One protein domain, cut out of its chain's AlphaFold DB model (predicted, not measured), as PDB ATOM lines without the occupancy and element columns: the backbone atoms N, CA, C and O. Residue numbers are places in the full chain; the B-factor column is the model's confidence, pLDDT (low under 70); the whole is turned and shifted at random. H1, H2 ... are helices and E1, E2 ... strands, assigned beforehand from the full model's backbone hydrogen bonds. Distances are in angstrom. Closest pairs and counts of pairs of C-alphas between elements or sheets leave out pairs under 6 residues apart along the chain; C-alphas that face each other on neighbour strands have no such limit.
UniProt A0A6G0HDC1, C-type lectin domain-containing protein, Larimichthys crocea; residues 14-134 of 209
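This is residues 14 to 134 of the 209 residues of the protein "C-type lectin domain-containing protein" of Larimichthys crocea (UniProt A0A6G0HDC1). A strongly twisted sheet of six strands branches at E1, near the middle of the domain, and one helix, H2, packs on it, mostly on E5 and E1. The long hairpin E5 and E6 reaches to one end of the longest axis, and the long link between E2 and E3 reaches to the other. The printed part has 121 residues, with two named helices and six named strands in the order H1 E1 E2 E3 E4 E5 E6 H2; under half of the residues are in them, and the class is mixed, helices and strands. It is compact, with a radius of gyration of the C-alphas of 13.5 A and spans of 41 by 32 by 26 A.

H1 is residues 14 to 17, from C-alpha 14 at (236.734, 243.429, 163.027). E1 is residues 25 to 31, 16.6 A long; E2 is 36 to 38, E3 is 70 to 73 and E4 is 79 to 82. E5, residues 88 to 96, is 25.7 A long. E6, residues 99 to 109, is 26.4 A long and bends by 76 degrees at residue 106. H2, residues 111 to 121, is 15.4 A long and ends at C-alpha 121 at (217.314, 255.133, 168.744).

E2 and E5 lie on one side of E1, E3 on the other side. E1 and E2 form an antiparallel hairpin, with N 30 and O 37 2.9 A apart. E1 and E3 are antiparallel, with N 73 and O 25 2.8 A apart. E1 and E5 are parallel, with N 26 and O 89 2.8 A apart. The hairpins E3 and E4, with N 82 and O 70 2.8 A apart, and E5 and E6, with N 105 and O 90 2.8 A apart, are antiparallel. H2 is on the sheet; its closest C-alphas to E5 are those of Cys 118 and Cys 92, 5.3 A apart. In H2 every O i to N i+4 pair is within hydrogen-bond range; H1 is too short for one. H1 only grazes the sheet, with residues 15 to 16.

The two C-alphas farthest apart are those of Asp 65 and Gly 97, 40.9 A. The printed part has no cut. The link from E2 to E3, 31 residues, is long. The pLDDT is under 70 in 32 residues, among them 14 to 23, 41 to 52 and 128 to 134.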
ATOM      1  N   SER A  14     235.984 242.387 163.743       44.84
ATOM      2  CA  SER A  14     236.734 243.429 163.027       44.84
ATOM      3  C   SER A  14     236.026 244.781 163.088       44.84
ATOM      4  O   SER A  14     236.666 245.779 163.390       44.84
ATOM      5  N   LYS A  15     234.696 244.824 162.925       48.28
ATOM      6  CA  LYS A  15     233.932 246.077 163.056       48.28
ATOM      7  C   LYS A  15     233.866 246.615 164.483       48.28
ATOM      8  O   LYS A  15     233.652 247.809 164.655       48.28
ATOM      9  N   MET A  16     234.025 245.754 165.491       49.12
ATOM     10  CA  MET A  16     234.202 246.194 166.876       49.12
ATOM     11  C   MET A  16     235.666 246.585 167.129       49.12
ATOM     12  O   MET A  16     235.924 247.671 167.614       49.12
ATOM     13  N   ALA A  17     236.635 245.768 166.724       46.59
ATOM     14  CA  ALA A  17     238.071 245.951 166.943       46.59
ATOM     15  C   ALA A  17     238.682 247.177 166.238       46.59
ATOM     16  O   ALA A  17     239.724 247.647 166.684       46.59
ATOM     17  N   ASP A  18     238.045 247.700 165.183       44.22
ATOM     18  CA  ASP A  18     238.423 248.966 164.528       44.22
ATOM     19  C   ASP A  18     237.939 250.214 165.290       44.22
ATOM     20  O   ASP A  18     238.289 251.344 164.941       44.22
ATOM     21  N   ILE A  19     237.136 250.038 166.341       52.62
ATOM     22  CA  ILE A  19     236.845 251.101 167.292       52.62
ATOM     23  C   ILE A  19     238.034 251.164 168.250       52.62
ATOM     24  O   ILE A  19     238.373 250.173 168.889       52.62
ATOM     25  N   GLU A  20     238.698 252.318 168.338       49.09
ATOM     26  CA  GLU A  20     239.807 252.551 169.269       49.09
ATOM     27  C   GLU A  20     239.281 252.484 170.723       49.09
ATOM     28  O   GLU A  20     238.997 253.499 171.357       49.09
ATOM     29  N   TYR A  21     239.071 251.271 171.248       54.03
ATOM     30  CA  TYR A  21     238.491 251.032 172.566       54.03
ATOM     31  C   TYR A  21     239.483 251.407 173.658       54.03
ATOM     32  O   TYR A  21     240.344 250.620 174.052       54.03
ATOM     33  N   LYS A  22     239.324 252.605 174.214       54.88
ATOM     34  CA  LYS A  22     239.995 252.969 175.466       54.88
ATOM     35  C   LYS A  22     239.215 252.495 176.696       54.88
ATOM     36  O   LYS A  22     239.822 252.341 177.755       54.88
ATOM     37  N   HIS A  23     237.915 252.187 176.580       67.00
ATOM     38  CA  HIS A  23     237.019 251.998 177.733       67.00
ATOM     39  C   HIS A  23     236.068 250.791 177.603       67.00
ATOM     40  O   HIS A  23     235.915 250.210 176.532       67.00
ATOM     41  N   ARG A  24     235.480 250.379 178.736       85.44
ATOM     42  CA  ARG A  24     234.463 249.315 178.829       85.44
ATOM     43  C   ARG A  24     233.141 249.809 178.236       85.44
ATOM     44  O   ARG A  24     232.808 250.980 178.422       85.44
ATOM     45  N   ALA A  25     232.381 248.919 177.599       90.88
ATOM     46  CA  ALA A  25     231.082 249.261 177.026       90.88
ATOM     47  C   ALA A  25     229.996 248.234 177.362       90.88
ATOM     48  O   ALA A  25     230.243 247.029 177.339       90.88
ATOM     49  N   TRP A  26     228.783 248.709 177.640       95.25
ATOM     50  CA  TRP A  26     227.621 247.874 177.915       95.25
ATOM     51  C   TRP A  26     227.213 247.021 176.714       95.25
ATOM     52  O   TRP A  26     227.160 247.509 175.578       95.25
ATOM     53  N   ILE A  27     226.858 245.766 177.000       92.25
ATOM     54  CA  ILE A  27     226.169 244.852 176.085       92.25
ATOM     55  C   ILE A  27     224.863 244.357 176.719       92.25
ATOM     56  O   ILE A  27     224.607 244.554 177.905       92.25
ATOM     57  N   GLY A  28     224.012 243.714 175.922       92.62
ATOM     58  CA  GLY A  28     222.659 243.334 176.327       92.62
ATOM     59  C   GLY A  28     222.574 242.149 177.284       92.62
ATOM     60  O   GLY A  28     221.464 241.764 177.630       92.62
ATOM     61  N   LEU A  29     223.693 241.542 177.685       91.31
ATOM     62  CA  LEU A  29     223.686 240.390 178.583       91.31
ATOM     63  C   LEU A  29     223.534 240.858 180.038       91.31
ATOM     64  O   LEU A  29     224.320 241.680 180.518       91.31
ATOM     65  N   TYR A  30     222.539 240.328 180.737       91.94
ATOM     66  CA  TYR A  30     222.265 240.629 182.141       91.94
ATOM     67  C   TYR A  30     221.819 239.371 182.888       91.94
ATOM     68  O   TYR A  30     221.356 238.406 182.274       91.94
ATOM     69  N   ASP A  31     221.996 239.369 184.200       88.25
ATOM     70  CA  ASP A  31     221.606 238.276 185.079       88.25
ATOM     71  C   ASP A  31     220.145 238.453 185.527       88.25
ATOM     72  O   ASP A  31     219.787 239.453 186.150       88.25
ATOM     73  N   ASP A  32     219.284 237.497 185.173       77.56
ATOM     74  CA  ASP A  32     217.854 237.486 185.503       77.56
ATOM     75  C   ASP A  32     217.553 236.384 186.524       77.56
ATOM     76  O   ASP A  32     216.924 235.383 186.166       77.56
ATOM     77  N   LEU A  33     218.056 236.582 187.755       71.12
ATOM     78  CA  LEU A  33     217.894 235.819 189.017       71.12
ATOM     79  C   LEU A  33     218.220 234.310 188.994       71.12
ATOM     80  O   LEU A  33     218.766 233.794 189.964       71.12
ATOM     81  N   ASP A  34     217.917 233.617 187.902       68.62
ATOM     82  CA  ASP A  34     218.112 232.185 187.678       68.62
ATOM     83  C   ASP A  34     218.973 231.901 186.431       68.62
ATOM     84  O   ASP A  34     219.313 230.747 186.160       68.62
ATOM     85  N   SER A  35     219.283 232.918 185.611       81.38
ATOM     86  CA  SER A  35     220.040 232.735 184.363       81.38
ATOM     87  C   SER A  35     220.451 234.052 183.698       81.38
ATOM     88  O   SER A  35     219.664 234.994 183.644       81.38
ATOM     89  N   TRP A  36     221.614 234.052 183.041       85.56
ATOM     90  CA  TRP A  36     222.022 235.111 182.113       85.56
ATOM     91  C   TRP A  36     221.121 235.164 180.875       85.56
ATOM     92  O   TRP A  36     221.026 234.175 180.138       85.56
ATOM     93  N   ARG A  37     220.536 236.331 180.595       86.56
ATOM     94  CA  ARG A  37     219.639 236.582 179.460       86.56
ATOM     95  C   ARG A  37     220.094 237.776 178.634       86.56
ATOM     96  O   ARG A  37     220.723 238.705 179.132       86.56
ATOM     97  N   TRP A  38     219.762 237.742 177.350       87.88
ATOM     98  CA  TRP A  38     219.912 238.897 176.472       87.88
ATOM     99  C   TRP A  38     218.722 239.847 176.646       87.88
ATOM    100  O   TRP A  38     217.581 239.410 176.802       87.88
ATOM    101  N   SER A  39     218.986 241.153 176.607       89.25
ATOM    102  CA  SER A  39     217.973 242.209 176.707       89.25
ATOM    103  C   SER A  39     216.975 242.155 175.559       89.25
ATOM    104  O   SER A  39     215.782 242.400 175.756       89.25
ATOM    105  N   LEU A  40     217.450 241.781 174.373       84.25
ATOM    106  CA  LEU A  40     216.587 241.379 173.284       84.25
ATOM    107  C   LEU A  40     216.098 239.953 173.582       84.25
ATOM    108  O   LEU A  40     216.894 239.046 173.764       84.25
ATOM    109  N   SER A  41     214.786 239.747 173.684       62.62
ATOM    110  CA  SER A  41     214.200 238.472 174.144       62.62
ATOM    111  C   SER A  41     213.307 237.792 173.107       62.62
ATOM    112  O   SER A  41     212.655 236.782 173.388       62.62
ATOM    113  N   ASN A  42     213.249 238.326 171.884       66.75
ATOM    114  CA  ASN A  42     212.406 237.755 170.845       66.75
ATOM    115  C   ASN A  42     213.014 236.432 170.340       66.75
ATOM    116  O   ASN A  42     213.984 236.407 169.589       66.75
ATOM    117  N   LYS A  43     212.382 235.327 170.753       54.41
ATOM    118  CA  LYS A  43     212.755 233.938 170.441       54.41
ATOM    119  C   LYS A  43     212.878 233.633 168.945       54.41
ATOM    120  O   LYS A  43     213.541 232.669 168.599       54.41
ATOM    121  N   GLY A  44     212.278 234.440 168.066       57.06
ATOM    122  CA  GLY A  44     212.447 234.312 166.616       57.06
ATOM    123  C   GLY A  44     213.837 234.709 166.101       57.06
ATOM    124  O   GLY A  44     214.136 234.441 164.941       57.06
ATOM    125  N   PHE A  45     214.673 235.337 166.935       55.03
ATOM    126  CA  PHE A  45     216.059 235.674 166.594       55.03
ATOM    127  C   PHE A  45     217.067 234.577 166.954       55.03
ATOM    128  O   PHE A  45     218.176 234.616 166.432       55.03
ATOM    129  N   TYR A  46     216.696 233.609 167.798       57.66
ATOM    130  CA  TYR A  46     217.627 232.638 168.381       57.66
ATOM    131  C   TYR A  46     217.331 231.218 167.899       57.66
ATOM    132  O   TYR A  46     216.175 230.784 167.935       57.66
ATOM    133  N   LYS A  47     218.355 230.450 167.506       52.81
ATOM    134  CA  LYS A  47     218.205 228.991 167.366       52.81
ATOM    135  C   LYS A  47     218.425 228.292 168.704       52.81
ATOM    136  O   LYS A  47     219.020 228.833 169.635       52.81
ATOM    137  N   GLN A  48     217.948 227.053 168.792       50.66
ATOM    138  CA  GLN A  48     218.120 226.215 169.975       50.66
ATOM    139  C   GLN A  48     219.616 226.025 170.293       50.66
ATOM    140  O   GLN A  48     220.362 225.515 169.461       50.66
ATOM    141  N   GLY A  49     220.038 226.442 171.491       56.56
ATOM    142  CA  GLY A  49     221.422 226.344 171.975       56.56
ATOM    143  C   GLY A  49     222.325 227.547 171.664       56.56
ATOM    144  O   GLY A  49     223.421 227.625 172.210       56.56
ATOM    145  N   GLU A  50     221.894 228.514 170.843       58.44
ATOM    146  CA  GLU A  50     222.718 229.697 170.507       58.44
ATOM    147  C   GLU A  50     222.734 230.741 171.646       58.44
ATOM    148  O   GLU A  50     223.763 231.364 171.914       58.44
ATOM    149  N   THR A  51     221.672 230.776 172.463       62.28
ATOM    150  CA  THR A  51     221.553 231.634 173.658       62.28
ATOM    151  C   THR A  51     222.536 231.316 174.781       62.28
ATOM    152  O   THR A  51     222.556 232.028 175.787       62.28
ATOM    153  N   GLU A  52     223.344 230.265 174.654       66.25
ATOM    154  CA  GLU A  52     224.261 229.764 175.686       66.25
ATOM    155  C   GLU A  52     225.723 230.169 175.449       66.25
ATOM    156  O   GLU A  52     226.540 230.044 176.360       66.25
ATOM    157  N   PHE A  53     226.079 230.706 174.273       72.62
ATOM    158  CA  PHE A  53     227.456 231.135 174.014       72.62
ATOM    159  C   PHE A  53     227.858 232.290 174.937       72.62
ATOM    160  O   PHE A  53     227.158 233.303 175.038       72.62
ATOM    161  N   ARG A  54     229.008 232.158 175.603       79.94
ATOM    162  CA  ARG A  54     229.558 233.186 176.489       79.94
ATOM    163  C   ARG A  54     231.039 233.406 176.205       79.94
ATOM    164  O   ARG A  54     231.786 232.445 176.041       79.94
ATOM    165  N   ARG A  55     231.465 234.672 176.173       83.81
ATOM    166  CA  ARG A  55     232.863 235.072 175.935       83.81
ATOM    167  C   ARG A  55     233.459 235.802 177.142       83.81
ATOM    168  O   ARG A  55     234.101 236.843 177.000       83.81
ATOM    169  N   TRP A  56     233.193 235.258 178.324       87.12
ATOM    170  CA  TRP A  56     233.712 235.760 179.591       87.12
ATOM    171  C   TRP A  56     235.237 235.867 179.580       87.12
ATOM    172  O   TRP A  56     235.931 235.073 178.939       87.12
ATOM    173  N   ALA A  57     235.753 236.880 180.267       88.12
ATOM    174  CA  ALA A  57     237.157 236.950 180.613       88.12
ATOM    175  C   ALA A  57     237.503 235.850 181.624       88.12
ATOM    176  O   ALA A  57     236.632 235.253 182.256       88.12
ATOM    177  N   GLU A  58     238.792 235.558 181.759       90.19
ATOM    178  CA  GLU A  58     239.253 234.604 182.761       90.19
ATOM    179  C   GLU A  58     238.841 235.076 184.163       90.19
ATOM    180  O   GLU A  58     239.164 236.193 184.562       90.19
ATOM    181  N   GLY A  59     238.118 234.222 184.891       89.38
ATOM    182  CA  GLY A  59     237.585 234.530 186.220       89.38
ATOM    183  C   GLY A  59     236.167 235.107 186.235       89.38
ATOM    184  O   GLY A  59     235.612 235.214 187.321       89.38
ATOM    185  N   GLU A  60     235.571 235.406 185.076       90.25
ATOM    186  CA  GLU A  60     234.208 235.937 184.958       90.25
ATOM    187  C   GLU A  60     233.199 234.850 184.511       90.25
ATOM    188  O   GLU A  60     233.579 233.888 183.830       90.25
ATOM    189  N   PRO A  61     231.901 234.990 184.836       90.62
ATOM    190  CA  PRO A  61     231.348 236.000 185.725       90.62
ATOM    191  C   PRO A  61     231.643 235.650 187.187       90.62
ATOM    192  O   PRO A  61     231.577 234.476 187.569       90.62
ATOM    193  N   ASN A  62     231.982 236.650 187.993       89.50
ATOM    194  CA  ASN A  62     232.424 236.437 189.373       89.50
ATOM    195  C   ASN A  62     231.380 236.863 190.425       89.50
ATOM    196  O   ASN A  62     231.488 236.468 191.589       89.50
ATOM    197  N   ASN A  63     230.348 237.603 190.006       87.62
ATOM    198  CA  ASN A  63     229.280 238.159 190.828       87.62
ATOM    199  C   ASN A  63     229.795 238.844 192.104       87.62
ATOM    200  O   ASN A  63     229.372 238.518 193.222       87.62
ATOM    201  N   LYS A  64     230.749 239.768 191.960       85.12
ATOM    202  CA  LYS A  64     231.423 240.384 193.101       85.12
ATOM    203  C   LYS A  64     230.430 241.049 194.046       85.12
ATOM    204  O   LYS A  64     229.548 241.808 193.634       85.12
ATOM    205  N   ASP A  65     230.590 240.754 195.333       83.44
ATOM    206  CA  ASP A  65     229.740 241.264 196.414       83.44
ATOM    207  C   ASP A  65     228.233 240.984 196.208       83.44
ATOM    208  O   ASP A  65     227.392 241.600 196.861       83.44
ATOM    209  N   SER A  66     227.884 240.031 195.330       85.25
ATOM    210  CA  SER A  66     226.514 239.744 194.889       85.25
ATOM    211  C   SER A  66     225.808 240.950 194.253       85.25
ATOM    212  O   SER A  66     224.624 241.172 194.506       85.25
ATOM    213  N   THR A  67     226.538 241.765 193.482       87.19
ATOM    214  CA  THR A  67     226.011 243.000 192.870       87.19
ATOM    215  C   THR A  67     226.174 243.080 191.351       87.19
ATOM    216  O   THR A  67     225.616 243.983 190.720       87.19
ATOM    217  N   GLU A  68     226.924 242.164 190.740       89.06
ATOM    218  CA  GLU A  68     227.354 242.272 189.344       89.06
ATOM    219  C   GLU A  68     226.370 241.578 188.395       89.06
ATOM    220  O   GLU A  68     226.598 240.482 187.901       89.06
ATOM    221  N   HIS A  69     225.240 242.232 188.131       93.25
ATOM    222  CA  HIS A  69     224.160 241.646 187.324       93.25
ATOM    223  C   HIS A  69     224.140 242.114 185.861       93.25
ATOM    224  O   HIS A  69     223.242 241.743 185.105       93.25
ATOM    225  N   CYS A  70     225.100 242.939 185.431       95.19
ATOM    226  CA  CYS A  70     225.129 243.518 184.088       95.19
ATOM    227  C   CYS A  70     226.479 243.303 183.409       95.19
ATOM    228  O   CYS A  70     227.519 243.355 184.051       95.19
ATOM    229  N   THR A  71     226.482 243.100 182.090       94.25
ATOM    230  CA  THR A  71     227.705 242.720 181.368       94.25
ATOM    231  C   THR A  71     228.292 243.868 180.563       94.25
ATOM    232  O   THR A  71     227.611 244.486 179.738       94.25
ATOM    233  N   VAL A  72     229.598 244.079 180.709       92.31
ATOM    234  CA  VAL A  72     230.399 244.915 179.811       92.31
ATOM    235  C   VAL A  72     231.290 244.072 178.914       92.31
ATOM    236  O   VAL A  72     231.818 243.036 179.314       92.31
ATOM    237  N   MET A  73     231.528 244.570 177.707       88.12
ATOM    238  CA  MET A  73     232.670 244.172 176.899       88.12
ATOM    239  C   MET A  73     233.887 245.012 177.306       88.12
ATOM    240  O   MET A  73     233.814 246.242 177.378       88.12
ATOM    241  N   VAL A  74     235.008 244.348 177.588       83.38
ATOM    242  CA  VAL A  74     236.289 244.994 177.910       83.38
ATOM    243  C   VAL A  74     237.144 245.183 176.651       83.38
ATOM    244  O   VAL A  74     236.819 244.660 175.588       83.38
ATOM    245  N   GLN A  75     238.270 245.897 176.763       73.62
ATOM    246  CA  GLN A  75     239.153 246.261 175.636       73.62
ATOM    247  C   GLN A  75     239.610 245.070 174.770       73.62
ATOM    248  O   GLN A  75     239.870 245.228 173.583       73.62
ATOM    249  N   THR A  76     239.698 243.867 175.344       74.12
ATOM    250  CA  THR A  76     240.084 242.634 174.631       74.12
ATOM    251  C   THR A  76     238.925 241.979 173.867       74.12
ATOM    252  O   THR A  76     239.107 240.943 173.226       74.12
ATOM    253  N   GLY A  77     237.715 242.539 173.948       75.50
ATOM    254  CA  GLY A  77     236.487 241.957 173.408       75.50
ATOM    255  C   GLY A  77     235.923 240.795 174.236       75.50
ATOM    256  O   GLY A  77     234.965 240.154 173.793       75.50
ATOM    257  N   LEU A  78     236.526 240.502 175.395       84.50
ATOM    258  CA  LEU A  78     236.005 239.580 176.410       84.50
ATOM    259  C   LEU A  78     234.972 240.289 177.291       84.50
ATOM    260  O   LEU A  78     234.821 241.510 177.217       84.50
ATOM    261  N   TRP A  79     234.234 239.525 178.088       90.31
ATOM    262  CA  TRP A  79     233.131 240.045 178.895       90.31
ATOM    263  C   TRP A  79     233.437 239.977 180.386       90.31
ATOM    264  O   TRP A  79     234.123 239.060 180.829       90.31
ATOM    265  N   ALA A  80     232.898 240.922 181.143       91.94
ATOM    266  CA  ALA A  80     232.913 240.911 182.600       91.94
ATOM    267  C   ALA A  80     231.539 241.334 183.111       91.94
ATOM    268  O   ALA A  80     230.910 242.221 182.518       91.94
ATOM    269  N   ASP A  81     231.071 240.693 184.172       94.19
ATOM    270  CA  ASP A  81     229.934 241.174 184.934       94.19
ATOM    271  C   ASP A  81     230.381 242.306 185.859       94.19
ATOM    272  O   ASP A  81     231.506 242.350 186.343       94.19
ATOM    273  N   VAL A  82     229.521 243.306 186.009       94.31
ATOM    274  CA  VAL A  82     229.763 244.506 186.810       94.31
ATOM    275  C   VAL A  82     228.435 245.022 187.382       94.31
ATOM    276  O   VAL A  82     227.363 244.678 186.863       94.31
ATOM    277  N   PRO A  83     228.458 245.878 188.419       95.50
ATOM    278  CA  PRO A  83     227.241 246.472 188.957       95.50
ATOM    279  C   PRO A  83     226.522 247.335 187.911       95.50
ATOM    280  O   PRO A  83     227.134 248.150 187.215       95.50
ATOM    281  N   CYS A  84     225.209 247.143 187.782       95.31
ATOM    282  CA  CYS A  84     224.380 247.764 186.742       95.31
ATOM    283  C   CYS A  84     224.279 249.298 186.831       95.31
ATOM    284  O   CYS A  84     223.904 249.954 185.855       95.31
ATOM    285  N   ASP A  85     224.571 249.857 188.004       95.38
ATOM    286  CA  ASP A  85     224.539 251.283 188.334       95.38
ATOM    287  C   ASP A  85     225.846 252.018 187.997       95.38
ATOM    288  O   ASP A  85     225.894 253.249 188.055       95.38
ATOM    289  N   LEU A  86     226.892 251.296 187.578       94.81
ATOM    290  CA  LEU A  86     228.078 251.915 186.994       94.81
ATOM    291  C   LEU A  86     227.747 252.596 185.664       94.81
ATOM    292  O   LEU A  86     226.794 252.249 184.972       94.81
ATOM    293  N   VAL A  87     228.557 253.580 185.281       94.69
ATOM    294  CA  VAL A  87     228.374 254.310 184.023       94.69
ATOM    295  C   VAL A  87     229.455 253.930 183.021       94.69
ATOM    296  O   VAL A  87     230.645 254.135 183.260       94.69
ATOM    297  N   TYR A  88     229.036 253.400 181.876       91.69
ATOM    298  CA  TYR A  88     229.920 253.001 180.781       91.69
ATOM    299  C   TYR A  88     229.363 253.464 179.441       91.69
ATOM    300  O   TYR A  88     228.171 253.755 179.312       91.69
ATOM    301  N   GLU A  89     230.238 253.537 178.437       91.19
ATOM    302  CA  GLU A  89     229.813 253.645 177.040       91.19
ATOM    303  C   GLU A  89     228.932 252.450 176.669       91.19
ATOM    304  O   GLU A  89     228.799 251.485 177.418       91.19
ATOM    305  N   THR A  90     228.270 252.502 175.521       91.56
ATOM    306  CA  THR A  90     227.271 251.489 175.172       91.56
ATOM    307  C   THR A  90     227.410 251.065 173.733       91.56
ATOM    308  O   THR A  90     227.543 251.908 172.851       91.56
ATOM    309  N   VAL A  91     227.308 249.764 173.475       90.00
ATOM    310  CA  VAL A  91     227.161 249.262 172.113       90.00
ATOM    311  C   VAL A  91     225.684 248.987 171.853       90.00
ATOM    312  O   VAL A  91     225.093 248.099 172.466       90.00
ATOM    313  N   CYS A  92     225.085 249.736 170.930       91.12
ATOM    314  CA  CYS A  92     223.743 249.451 170.433       91.12
ATOM    315  C   CYS A  92     223.807 248.539 169.208       91.12
ATOM    316  O   CYS A  92     224.764 248.573 168.432       91.12
ATOM    317  N   MET A  93     222.757 247.756 169.010       86.94
ATOM    318  CA  MET A  93     222.511 246.976 167.807       86.94
ATOM    319  C   MET A  93     221.352 247.584 167.021       86.94
ATOM    320  O   MET A  93     220.313 247.927 167.590       86.94
ATOM    321  N   ASP A  94     221.524 247.689 165.708       85.94
ATOM    322  CA  ASP A  94     220.525 248.175 164.759       85.94
ATOM    323  C   ASP A  94     220.217 247.068 163.745       85.94
ATOM    324  O   ASP A  94     221.085 246.652 162.974       85.94
ATOM    325  N   VAL A  95     218.989 246.554 163.787       81.19
ATOM    326  CA  VAL A  95     218.510 245.472 162.925       81.19
ATOM    327  C   VAL A  95     217.577 246.053 161.867       81.19
ATOM    328  O   VAL A  95     216.480 246.528 162.163       81.19
ATOM    329  N   LYS A  96     217.988 245.963 160.599       80.88
ATOM    330  CA  LYS A  96     217.209 246.394 159.428       80.88
ATOM    331  C   LYS A  96     216.984 245.208 158.499       80.88
ATOM    332  O   LYS A  96     217.743 244.958 157.565       80.88
ATOM    333  N   GLY A  97     215.918 244.454 158.755       72.12
ATOM    334  CA  GLY A  97     215.644 243.212 158.030       72.12
ATOM    335  C   GLY A  97     216.659 242.128 158.397       72.12
ATOM    336  O   GLY A  97     216.679 241.687 159.541       72.12
ATOM    337  N   SER A  98     217.472 241.687 157.432       63.56
ATOM    338  CA  SER A  98     218.568 240.728 157.663       63.56
ATOM    339  C   SER A  98     219.908 241.387 157.991       63.56
ATOM    340  O   SER A  98     220.858 240.680 158.317       63.56
ATOM    341  N   ASP A  99     220.007 242.710 157.852       69.38
ATOM    342  CA  ASP A  99     221.245 243.442 158.098       69.38
ATOM    343  C   ASP A  99     221.311 243.869 159.563       69.38
ATOM    344  O   ASP A  99     220.355 244.423 160.110       69.38
ATOM    345  N   VAL A 100     222.450 243.594 160.191       75.69
ATOM    346  CA  VAL A 100     222.689 243.814 161.618       75.69
ATOM    347  C   VAL A 100     223.968 244.619 161.742       75.69
ATOM    348  O   VAL A 100     225.026 244.194 161.268       75.69
ATOM    349  N   THR A 101     223.884 245.791 162.363       79.69
ATOM    350  CA  THR A 101     225.045 246.638 162.638       79.69
ATOM    351  C   THR A 101     225.159 246.926 164.125       79.69
ATOM    352  O   THR A 101     224.164 246.974 164.846       79.69
ATOM    353  N   PHE A 102     226.393 247.126 164.583       82.81
ATOM    354  CA  PHE A 102     226.679 247.576 165.940       82.81
ATOM    355  C   PHE A 102     227.236 248.987 165.897       82.81
ATOM    356  O   PHE A 102     228.051 249.311 165.031       82.81
ATOM    357  N   VAL A 103     226.787 249.820 166.826       85.88
ATOM    358  CA  VAL A 103     227.176 251.224 166.918       85.88
ATOM    359  C   VAL A 103     227.640 251.489 168.342       85.88
ATOM    360  O   VAL A 103     226.862 251.326 169.284       85.88
ATOM    361  N   LEU A 104     228.903 251.890 168.505       85.94
ATOM    362  CA  LEU A 104     229.381 252.400 169.787       85.94
ATOM    363  C   LEU A 104     228.832 253.810 169.997       85.94
ATOM    364  O   LEU A 104     229.031 254.708 169.177       85.94
ATOM    365  N   ILE A 105     228.168 254.000 171.126       87.44
ATOM    366  CA  ILE A 105     227.660 255.280 171.578       87.44
ATOM    367  C   ILE A 105     228.670 255.861 172.559       87.44
ATOM    368  O   ILE A 105     228.841 255.348 173.665       87.44
ATOM    369  N   ASN A 106     229.297 256.968 172.164       84.38
ATOM    370  CA  ASN A 106     230.257 257.714 172.980       84.38
ATOM    371  C   ASN A 106     229.549 258.577 174.048       84.38
ATOM    372  O   ASN A 106     229.711 259.794 174.124       84.38
ATOM    373  N   LYS A 107     228.659 257.945 174.818       86.81
ATOM    374  CA  LYS A 107     227.941 258.522 175.953       86.81
ATOM    375  C   LYS A 107     227.935 257.484 177.062       86.81
ATOM    376  O   LYS A 107     227.463 256.370 176.851       86.81
ATOM    377  N   THR A 108     228.419 257.865 178.238       90.06
ATOM    378  CA  THR A 108     228.387 256.999 179.416       90.06
ATOM    379  C   THR A 108     227.020 257.046 180.082       90.06
ATOM    380  O   THR A 108     226.477 258.133 180.290       90.06
ATOM    381  N   MET A 109     226.472 255.890 180.435       94.81
ATOM    382  CA  MET A 109     225.186 255.774 181.124       94.81
ATOM    383  C   MET A 109     225.108 254.465 181.914       94.81
ATOM    384  O   MET A 109     225.946 253.584 181.716       94.81
ATOM    385  N   THR A 110     224.145 254.345 182.827       97.88
ATOM    386  CA  THR A 110     223.865 253.077 183.525       97.88
ATOM    387  C   THR A 110     223.320 252.033 182.558       97.88
ATOM    388  O   THR A 110     222.844 252.384 181.475       97.88
ATOM    389  N   TRP A 111     223.353 250.749 182.918       97.38
ATOM    390  CA  TRP A 111     222.892 249.694 182.007       97.38
ATOM    391  C   TRP A 111     221.423 249.879 181.586       97.38
ATOM    392  O   TRP A 111     221.072 249.743 180.413       97.38
ATOM    393  N   THR A 112     220.555 250.275 182.520       96.94
ATOM    394  CA  THR A 112     219.133 250.529 182.236       96.94
ATOM    395  C   THR A 112     218.941 251.731 181.309       96.94
ATOM    396  O   THR A 112     218.134 251.691 180.379       96.94
ATOM    397  N   GLU A 113     219.697 252.810 181.520       97.94
ATOM    398  CA  GLU A 113     219.679 253.974 180.628       97.94
ATOM    399  C   GLU A 113     220.217 253.629 179.236       97.94
ATOM    400  O   GLU A 113     219.643 254.069 178.239       97.94
ATOM    401  N   ALA A 114     221.262 252.801 179.168       97.19
ATOM    402  CA  ALA A 114     221.853 252.271 177.944       97.19
ATOM    403  C   ALA A 114     220.825 251.497 177.124       97.19
ATOM    404  O   ALA A 114     220.614 251.785 175.944       97.19
ATOM    405  N   GLN A 115     220.120 250.573 177.772       96.88
ATOM    406  CA  GLN A 115     219.048 249.808 177.152       96.88
ATOM    407  C   GLN A 115     217.941 250.717 176.617       96.88
ATOM    408  O   GLN A 115     217.546 250.599 175.454       96.88
ATOM    409  N   ASN A 116     217.469 251.660 177.432       97.31
ATOM    410  CA  ASN A 116     216.425 252.599 177.027       97.31
ATOM    411  C   ASN A 116     216.869 253.470 175.848       97.31
ATOM    412  O   ASN A 116     216.102 253.681 174.905       97.31
ATOM    413  N   TYR A 117     218.117 253.941 175.863       97.38
ATOM    414  CA  TYR A 117     218.689 254.717 174.771       97.38
ATOM    415  C   TYR A 117     218.742 253.900 173.479       97.38
ATOM    416  O   TYR A 117     218.262 254.370 172.443       97.38
ATOM    417  N   CYS A 118     219.263 252.671 173.532       95.69
ATOM    418  CA  CYS A 118     219.349 251.814 172.357       95.69
ATOM    419  C   CYS A 118     217.970 251.438 171.814       95.69
ATOM    420  O   CYS A 118     217.791 251.473 170.608       95.69
ATOM    421  N   ARG A 119     216.970 251.164 172.659       95.56
ATOM    422  CA  ARG A 119     215.596 250.877 172.201       95.56
ATOM    423  C   ARG A 119     214.872 252.086 171.613       95.56
ATOM    424  O   ARG A 119     213.957 251.929 170.815       95.56
ATOM    425  N   THR A 120     215.265 253.294 172.016       96.75
ATOM    426  CA  THR A 120     214.684 254.541 171.492       96.75
ATOM    427  C   THR A 120     215.279 254.922 170.135       96.75
ATOM    428  O   THR A 120     214.577 255.479 169.296       96.75
ATOM    429  N   ASN A 121     216.570 254.647 169.916       95.56
ATOM    430  CA  ASN A 121     217.314 255.133 168.744       95.56
ATOM    431  C   ASN A 121     217.717 254.022 167.754       95.56
ATOM    432  O   ASN A 121     218.041 254.317 166.606       95.56
ATOM    433  N   TYR A 122     217.704 252.767 168.198       92.75
ATOM    434  CA  TYR A 122     218.138 251.564 167.484       92.75
ATOM    435  C   TYR A 122     217.196 250.394 167.838       92.75
ATOM    436  O   TYR A 122     216.025 250.611 168.143       92.75
ATOM    437  N   THR A 123     217.668 249.144 167.775       90.12
ATOM    438  CA  THR A 123     216.868 247.967 168.153       90.12
ATOM    439  C   THR A 123     216.968 247.656 169.648       90.12
ATOM    440  O   THR A 123     215.951 247.636 170.334       90.12
ATOM    441  N   ASP A 124     218.172 247.400 170.163       93.06
ATOM    442  CA  ASP A 124     218.441 247.126 171.587       93.06
ATOM    443  C   ASP A 124     219.960 247.249 171.844       93.06
ATOM    444  O   ASP A 124     220.725 247.612 170.946       93.06
ATOM    445  N   LEU A 125     220.418 246.952 173.058       92.88
ATOM    446  CA  LEU A 125     221.826 246.708 173.354       92.88
ATOM    447  C   LEU A 125     222.389 245.573 172.496       92.88
ATOM    448  O   LEU A 125     221.688 244.635 172.099       92.88
ATOM    449  N   ALA A 126     223.695 245.644 172.246       88.50
ATOM    450  CA  ALA A 126     224.412 244.632 171.494       88.50
ATOM    451  C   ALA A 126     224.205 243.247 172.102       88.50
ATOM    452  O   ALA A 126     224.576 242.986 173.245       88.50
ATOM    453  N   SER A 127     223.622 242.362 171.304       81.62
ATOM    454  CA  SER A 127     223.454 240.956 171.637       81.62
ATOM    455  C   SER A 127     224.284 240.147 170.652       81.62
ATOM    456  O   SER A 127     224.122 240.287 169.439       81.62
ATOM    457  N   LEU A 128     225.193 239.311 171.156       67.06
ATOM    458  CA  LEU A 128     226.142 238.558 170.318       67.06
ATOM    459  C   LEU A 128     225.512 237.353 169.598       67.06
ATOM    460  O   LEU A 128     226.199 236.575 168.947       67.06
ATOM    461  N   ASP A 129     224.190 237.272 169.655       59.62
ATOM    462  CA  ASP A 129     223.381 236.126 169.262       59.62
ATOM    463  C   ASP A 129     222.497 236.434 168.031       59.62
ATOM    464  O   ASP A 129     221.727 235.613 167.554       59.62
ATOM    465  N   VAL A 130     222.640 237.637 167.457       49.53
ATOM    466  CA  VAL A 130     221.995 238.020 166.185       49.53
ATOM    467  C   VAL A 130     222.902 237.714 164.976       49.53
ATOM    468  O   VAL A 130     222.476 237.741 163.824       49.53
ATOM    469  N   LEU A 131     224.169 237.354 165.203       45.31
ATOM    470  CA  LEU A 131     225.167 237.227 164.131       45.31
ATOM    471  C   LEU A 131     225.195 235.851 163.453       45.31
ATOM    472  O   LEU A 131     225.754 235.728 162.359       45.31
ATOM    473  N   THR A 132     224.499 234.853 164.005       43.81
ATOM    474  CA  THR A 132     224.181 233.590 163.313       43.81
ATOM    475  C   THR A 132     222.992 233.734 162.354       43.81
ATOM    476  O   THR A 132     222.838 232.913 161.444       43.81
ATOM    477  N   ALA A 133     222.224 234.833 162.445       43.31
ATOM    478  CA  ALA A 133     221.220 235.217 161.449       43.31
ATOM    479  C   ALA A 133     221.844 235.756 160.146       43.31
ATOM    480  O   ALA A 133     221.128 236.146 159.220       43.31
ATOM    481  N   SER A 134     223.175 235.700 160.009       44.06
ATOM    482  CA  SER A 134     223.830 235.739 158.706       44.06
ATOM    483  C   SER A 134     223.427 234.487 157.932       44.06
ATOM    484  O   SER A 134     224.136 233.479 157.937       44.06
TER     485      SER A 134